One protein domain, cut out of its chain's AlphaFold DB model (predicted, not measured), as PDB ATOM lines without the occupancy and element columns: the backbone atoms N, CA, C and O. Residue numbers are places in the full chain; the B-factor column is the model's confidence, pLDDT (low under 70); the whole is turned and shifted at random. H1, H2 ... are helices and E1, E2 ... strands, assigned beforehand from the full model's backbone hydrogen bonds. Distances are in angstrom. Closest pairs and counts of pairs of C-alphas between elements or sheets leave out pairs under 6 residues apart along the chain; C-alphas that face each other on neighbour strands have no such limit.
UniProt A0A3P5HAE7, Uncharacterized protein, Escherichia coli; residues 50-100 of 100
ATOM      1  N   CYS A  50     131.652 111.110 119.180       96.50
ATOM      2  CA  CYS A  50     132.948 111.261 119.825       96.50
ATOM      3  C   CYS A  50     134.000 111.321 118.719       96.50
ATOM      4  O   CYS A  50     134.368 110.293 118.154       96.50
ATOM      5  N   ALA A  51     134.420 112.529 118.359       94.75
ATOM      6  CA  ALA A  51     135.509 112.731 117.421       94.75
ATOM      7  C   ALA A  51     136.838 112.506 118.145       94.75
ATOM      8  O   ALA A  51     137.053 113.044 119.233       94.75
ATOM      9  N   CYS A  52     137.723 111.729 117.531       93.38
ATOM     10  CA  CYS A  52     139.054 111.437 118.044       93.38
ATOM     11  C   CYS A  52     140.096 111.953 117.054       93.38
ATOM     12  O   CYS A  52     140.008 111.674 115.861       93.38
ATOM     13  N   GLU A  53     141.105 112.653 117.557       90.88
ATOM     14  CA  GLU A  53     142.241 113.128 116.773       90.88
ATOM     15  C   GLU A  53     143.540 112.710 117.459       90.88
ATOM     16  O   GLU A  53     143.685 112.835 118.676       90.88
ATOM     17  N   TYR A  54     144.490 112.197 116.681       91.25
ATOM     18  CA  TYR A  54     145.823 111.883 117.176       91.25
ATOM     19  C   TYR A  54     146.792 112.990 116.770       91.25
ATOM     20  O   TYR A  54     147.075 113.170 115.588       91.25
ATOM     21  N   SER A  55     147.310 113.715 117.760       90.94
ATOM     22  CA  SER A  55     148.263 114.807 117.562       90.94
ATOM     23  C   SER A  55     149.257 114.864 118.723       90.94
ATOM     24  O   SER A  55     148.903 114.594 119.873       90.94
ATOM     25  N   ASP A  56     150.522 115.168 118.423       92.50
ATOM     26  CA  ASP A  56     151.613 115.293 119.404       92.50
ATOM     27  C   ASP A  56     151.756 114.097 120.367       92.50
ATOM     28  O   ASP A  56     152.006 114.247 121.567       92.50
ATOM     29  N   GLY A  57     151.567 112.876 119.857       94.25
ATOM     30  CA  GLY A  57     151.679 111.656 120.663       94.25
ATOM     31  C   GLY A  57     150.515 111.426 121.632       94.25
ATOM     32  O   GLY A  57     150.612 110.567 122.509       94.25
ATOM     33  N   LYS A  58     149.424 112.190 121.512       94.69
ATOM     34  CA  LYS A  58     148.241 112.101 122.371       94.69
ATOM     35  C   LYS A  58     146.975 111.962 121.537       94.69
ATOM     36  O   LYS A  58     146.871 112.497 120.439       94.69
ATOM     37  N   ILE A  59     145.997 111.263 122.102       93.81
ATOM     38  CA  ILE A  59     144.635 111.239 121.570       93.81
ATOM     39  C   ILE A  59     143.865 112.368 122.245       93.81
ATOM     40  O   ILE A  59     143.773 112.421 123.472       93.81
ATOM     41  N   GLN A  60     143.331 113.268 121.434       92.62
ATOM     42  CA  GLN A  60     142.387 114.295 121.843       92.62
ATOM     43  C   GLN A  60     140.988 113.851 121.432       92.62
ATOM     44  O   GLN A  60     140.813 113.243 120.375       92.62
ATOM     45  N   THR A  61     139.996 114.126 122.276       93.94
ATOM     46  CA  THR A  61     138.608 113.766 121.994       93.94
ATOM     47  C   THR A  61     137.682 114.954 122.181       93.94
ATOM     48  O   THR A  61     137.840 115.762 123.098       93.94
ATOM     49  N   VAL A  62     136.692 115.040 121.301       94.38
ATOM     50  CA  VAL A  62     135.609 116.018 121.362       94.38
ATOM     51  C   VAL A  62     134.291 115.266 121.270       94.38
ATOM     52  O   VAL A  62     134.091 114.454 120.372       94.38
ATOM     53  N   GLY A  63     133.394 115.534 122.216       95.44
ATOM     54  CA  GLY A  63     132.090 114.887 122.309       95.44
ATOM     55  C   GLY A  63     130.941 115.879 122.171       95.44
ATOM     56  O   GLY A  63     131.031 117.008 122.656       95.44
ATOM     57  N   GLY A  64     129.848 115.446 121.554       96.94
ATOM     58  CA  GLY A  64     128.603 116.206 121.491       96.94
ATOM     59  C   GLY A  64     127.640 115.662 120.446       96.94
ATOM     60  O   GLY A  64     127.960 114.722 119.723       96.94
ATOM     61  N   GLY A  65     126.461 116.272 120.339       97.19
ATOM     62  CA  GLY A  65     125.547 115.958 119.240       97.19
ATOM     63  C   GLY A  65     126.136 116.324 117.881       97.19
ATOM     64  O   GLY A  65     127.031 117.167 117.797       97.19
ATOM     65  N   VAL A  66     125.612 115.717 116.815       95.56
ATOM     66  CA  VAL A  66     126.051 115.979 115.431       95.56
ATOM     67  C   VAL A  66     125.992 117.469 115.054       95.56
ATOM     68  O   VAL A  66     126.819 117.953 114.284       95.56
ATOM     69  N   ASP A  67     125.079 118.217 115.679       94.31
ATOM     70  CA  ASP A  67     124.889 119.654 115.472       94.31
ATOM     71  C   ASP A  67     125.782 120.546 116.352       94.31
ATOM     72  O   ASP A  67     125.756 121.773 116.229       94.31
ATOM     73  N   ALA A  68     126.573 119.972 117.262       96.25
ATOM     74  CA  ALA A  68     127.455 120.754 118.119       96.25
ATOM     75  C   ALA A  68     128.582 121.392 117.281       96.25
ATOM     76  O   ALA A  68     129.257 120.674 116.541       96.25
ATOM     77  N   PRO A  69     128.877 122.702 117.421       94.81
ATOM     78  CA  PRO A  69     129.846 123.384 116.557       94.81
ATOM     79  C   PRO A  69     131.236 122.736 116.507       94.81
ATOM     80  O   PRO A  69     131.846 122.682 115.443       94.81
ATOM     81  N   LEU A  70     131.735 122.216 117.635       93.69
ATOM     82  CA  LEU A  70     133.030 121.526 117.676       93.69
ATOM     83  C   LEU A  70     132.979 120.178 116.938       93.69
ATOM     84  O   LEU A  70     133.894 119.852 116.189       93.69
ATOM     85  N   VAL A  71     131.887 119.425 117.084       95.12
ATOM     86  CA  VAL A  71     131.673 118.161 116.360       95.12
ATOM     87  C   VAL A  71     131.562 118.417 114.860       95.12
ATOM     88  O   VAL A  71     132.231 117.747 114.082       95.12
ATOM     89  N   GLN A  72     130.799 119.430 114.443       94.25
ATOM     90  CA  GLN A  72     130.685 119.824 113.037       94.25
ATOM     91  C   GLN A  72     132.048 120.160 112.423       94.25
ATOM     92  O   GLN A  72     132.326 119.769 111.293       94.25
ATOM     93  N   GLN A  73     132.916 120.862 113.161       92.75
ATOM     94  CA  GLN A  73     134.270 121.169 112.698       92.75
ATOM     95  C   GLN A  73     135.095 119.899 112.458       92.75
ATOM     96  O   GLN A  73     135.724 119.797 111.406       92.75
ATOM     97  N   HIS A  74     135.037 118.926 113.371       93.00
ATOM     98  CA  HIS A  74     135.724 117.642 113.202       93.00
ATOM     99  C   HIS A  74     135.122 116.777 112.087       93.00
ATOM    100  O   HIS A  74     135.853 116.146 111.329       93.00
ATOM    101  N   ILE A  75     133.795 116.772 111.930       93.44
ATOM    102  CA  ILE A  75     133.137 116.083 110.814       93.44
ATOM    103  C   ILE A  75     133.614 116.679 109.486       93.44
ATOM    104  O   ILE A  75     133.998 115.946 108.581       93.44
ATOM    105  N   ILE A  76     133.660 118.009 109.374       92.81
ATOM    106  CA  ILE A  76     134.156 118.685 108.171       92.81
ATOM    107  C   ILE A  76     135.635 118.360 107.920       92.81
ATOM    108  O   ILE A  76     136.019 118.220 106.764       92.81
ATOM    109  N   SER A  77     136.472 118.224 108.956       89.19
ATOM    110  CA  SER A  77     137.896 117.917 108.761       89.19
ATOM    111  C   SER A  77     138.157 116.499 108.254       89.19
ATOM    112  O   SER A  77     139.166 116.294 107.586       89.19
ATOM    113  N   VAL A  78     137.274 115.533 108.544       88.50
ATOM    114  CA  VAL A  78     137.389 114.161 108.008       88.50
ATOM    115  C   VAL A  78     136.766 114.005 106.619       88.50
ATOM    116  O   VAL A  78     137.047 113.031 105.925       88.50
ATOM    117  N   MET A  79     135.934 114.955 106.178       87.00
ATOM    118  CA  MET A  79     135.409 114.953 104.813       87.00
ATOM    119  C   MET A  79     136.531 115.181 103.797       87.00
ATOM    120  O   MET A  79     137.393 116.043 103.970       87.00
ATOM    121  N   GLU A  80     136.475 114.456 102.681       82.12
ATOM    122  CA  GLU A  80     137.410 114.646 101.573       82.12
ATOM    123  C   GLU A  80     137.374 116.097 101.057       82.12
ATOM    124  O   GLU A  80     136.308 116.638 100.738       82.12
ATOM    125  N   GLY A  81     138.552 116.727 100.992       84.94
ATOM    126  CA  GLY A  81     138.714 118.138 100.626       84.94
ATOM    127  C   GLY A  81     138.341 119.138 101.733       84.94
ATOM    128  O   GLY A  81     138.395 120.349 101.512       84.94
ATOM    129  N   GLY A  82     137.983 118.651 102.923       89.44
ATOM    130  CA  GLY A  82     137.791 119.442 104.131       89.44
ATOM    131  C   GLY A  82     136.762 120.569 104.000       89.44
ATOM    132  O   GLY A  82     135.753 120.481 103.293       89.44
ATOM    133  N   ARG A  83     137.044 121.678 104.696       90.88
ATOM    134  CA  ARG A  83     136.187 122.873 104.733       90.88
ATOM    135  C   ARG A  83     135.978 123.507 103.361       90.88
ATOM    136  O   ARG A  83     134.860 123.912 103.058       90.88
ATOM    137  N   GLU A  84     137.019 123.567 102.537       92.31
ATOM    138  CA  GLU A  84     136.947 124.184 101.210       92.31
ATOM    139  C   GLU A  84     135.963 123.432 100.302       92.31
ATOM    140  O   GLU A  84     135.056 124.036  99.725       92.31
ATOM    141  N   ALA A  85     136.075 122.101 100.236       91.50
ATOM    142  CA  ALA A  85     135.157 121.283  99.449       91.50
ATOM    143  C   ALA A  85     133.713 121.375  99.965       91.50
ATOM    144  O   ALA A  85     132.773 121.441  99.166       91.50
ATOM    145  N   PHE A  86     133.523 121.415 101.287       91.25
ATOM    146  CA  PHE A  86     132.206 121.600 101.896       91.25
ATOM    147  C   PHE A  86     131.566 122.938 101.495       91.25
ATOM    148  O   PHE A  86     130.426 122.966 101.023       91.25
ATOM    149  N   GLU A  87     132.299 124.045 101.631       93.19
ATOM    150  CA  GLU A  87     131.810 125.384 101.292       93.19
ATOM    151  C   GLU A  87     131.507 125.502  99.797       93.19
ATOM    152  O   GLU A  87     130.431 125.982  99.425       93.19
ATOM    153  N   ARG A  88     132.375 124.951  98.940       94.12
ATOM    154  CA  ARG A  88     132.158 124.937  97.492       94.12
ATOM    155  C   ARG A  88     130.895 124.174  97.097       94.12
ATOM    156  O   ARG A  88     130.123 124.654  96.266       94.12
ATOM    157  N   ARG A  89     130.654 123.002  97.696       92.44
ATOM    158  CA  ARG A  89     129.422 122.223  97.478       92.44
ATOM    159  C   ARG A  89     128.191 123.004  97.936       92.44
ATOM    160  O   ARG A  89     127.215 123.072  97.195       92.44
ATOM    161  N   ARG A  90     128.253 123.649  99.107       91.88
ATOM    162  CA  ARG A  90     127.158 124.477  99.637       91.88
ATOM    163  C   ARG A  90     126.778 125.606  98.679       91.88
ATOM    164  O   ARG A  90     125.594 125.809  98.431       91.88
ATOM    165  N   GLU A  91     127.758 126.318  98.125       94.50
ATOM    166  CA  GLU A  91     127.517 127.384  97.142       94.50
ATOM    167  C   GLU A  91     126.858 126.856  95.865       94.50
ATOM    168  O   GLU A  91     125.827 127.374  95.429       94.50
ATOM    169  N   VAL A  92     127.442 125.810  95.271       93.62
ATOM    170  CA  VAL A  92     126.968 125.238  94.006       93.62
ATOM    171  C   VAL A  92     125.547 124.697  94.167       93.62
ATOM    172  O   VAL A  92     124.661 125.084  93.406       93.62
ATOM    173  N   TYR A  93     125.299 123.874  95.186       93.44
ATOM    174  CA  TYR A  93     123.985 123.272  95.421       93.44
ATOM    175  C   TYR A  93     122.947 124.308  95.853       93.44
ATOM    176  O   TYR A  93     121.808 124.261  95.390       93.44
ATOM    177  N   GLY A  94     123.343 125.289  96.667       92.75
ATOM    178  CA  GLY A  94     122.482 126.414  97.026       92.75
ATOM    179  C   GLY A  94     122.008 127.180  95.789       92.75
ATOM    180  O   GLY A  94     120.822 127.484  95.666       92.75
ATOM    181  N   SER A  95     122.901 127.404  94.817       92.50
ATOM    182  CA  SER A  95     122.534 128.045  93.550       92.50
ATOM    183  C   SER A  95     121.521 127.231  92.734       92.50
ATOM    184  O   SER A  95     120.677 127.817  92.059       92.50
ATOM    185  N   TRP A  96     121.563 125.897  92.807       93.00
ATOM    186  CA  TRP A  96     120.624 125.016  92.105       93.00
ATOM    187  C   TRP A  96     119.243 125.030  92.754       93.00
ATOM    188  O   TRP A  96     118.240 125.165  92.055       93.00
ATOM    189  N   LEU A  97     119.197 124.962  94.086       87.69
ATOM    190  CA  LEU A  97     117.949 124.992  94.849       87.69
ATOM    191  C   LEU A  97     117.252 126.356  94.776       87.69
ATOM    192  O   LEU A  97     116.034 126.405  94.766       87.69
ATOM    193  N   SER A  98     118.005 127.455  94.661       76.56
ATOM    194  CA  SER A  98     117.436 128.806  94.504       76.56
ATOM    195  C   SER A  98     116.801 129.087  93.132       76.56
ATOM    196  O   SER A  98     116.128 130.101  92.966       76.56
ATOM    197  N   LYS A  99     117.052 128.229  92.134       60.53
ATOM    198  CA  LYS A  99     116.544 128.366  90.755       60.53
ATOM    199  C   LYS A  99     115.253 127.579  90.498       60.53
ATOM    200  O   LYS A  99     114.790 127.564  89.358       60.53
ATOM    201  N   THR A 100     114.718 126.921  91.522       53.62
ATOM    202  CA  THR A 100     113.466 126.150  91.490       53.62
ATOM    203  C   THR A 100     112.463 126.813  92.420       53.62
ATOM    204  O   THR A 100     111.274 126.868  92.044       53.62
TER     205      THR A 100
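What this domain is: This is residues 50 to 100 of the 100 residues of an uncharacterized protein of Escherichia coli (UniProt A0A3P5HAE7). A two-stranded hairpin, a short helix and a longer helix follow one another in a zigzag: H1 packs on the hairpin near its open end, away from the turn, and H2 leaves H1 at a corner and reaches away as an arm. The body is the hairpin without its tip, H1 and the first residues of H2; the hairpin's tip, residues 54 to 59, sticks out at one end and residues 88 to 100 stick out at the other. The printed part has 51 residues with two named strands and two named helices, in the order E1, E2, H1, H2; the sheet is E1 - E2, antiparallel, and the class is mixed, helices and strands. The whole is only just loose, close to extended, with a radius of gyration of the C-alphas of 14.4 A, and it spans 48 by 22 by 11 A, a rod in outline.

How they stand to each other: E1, residues 50 to 55, and E2, residues 58 to 64, form a hairpin of antiparallel neighbour strands, with 157 degrees between their directions. The C-alphas of Cys 50 and Gly 63 face each other at 4.5 A. N 51 and O 62 are within hydrogen-bond range at 2.8 A, and so are N 60 and O 53 at 2.8 A. H1, residues 69 to 78, comes closest to E1 at the C-alphas of Ala 51 and His 74, 6.5 A apart. Its closest C-alphas to E2 are those of Val 71 and Gly 64, 6.3 A apart. H2, residues 82 to 97, and H1 touch only at the corner by their link, with H2 using residues 82 to 86 alone; the closest C-alphas are those of Ile 76 and Gly 82, 5.5 A apart. The lines of H1 and H2 are about perpendicular, at 80 degrees. H2 is apart from E1 and from E2. In H1 and H2 every O i to N i+4 pair is within hydrogen-bond range.

Where its parts are: E1 begins at C-alpha 50 at (132.948, 111.261, 119.825) and runs 15.9 A to C-alpha 55. E2 measures 20.1 A from C-alpha 58 to C-alpha 64. H1 begins at C-alpha 69 at (129.846, 123.384, 116.557) and is 14.7 A long, to C-alpha 78. H2, the longest helix, runs 22.6 A from C-alpha 82 to C-alpha 97 at (117.949, 124.992, 94.849).

The domain as a whole: The C-alphas of Gly 57 and Thr 100 are the two farthest apart, at 50.2 A. Without the stretches that stand free, the body of 32 residues spans 24 by 18 by 9 A. The printed part has no cut, and the links E1 to E2, E2 to H1 and H1 to H2 are tight. The mean pLDDT of the printed part is 90.9, and residues 99 to 100 are under 70.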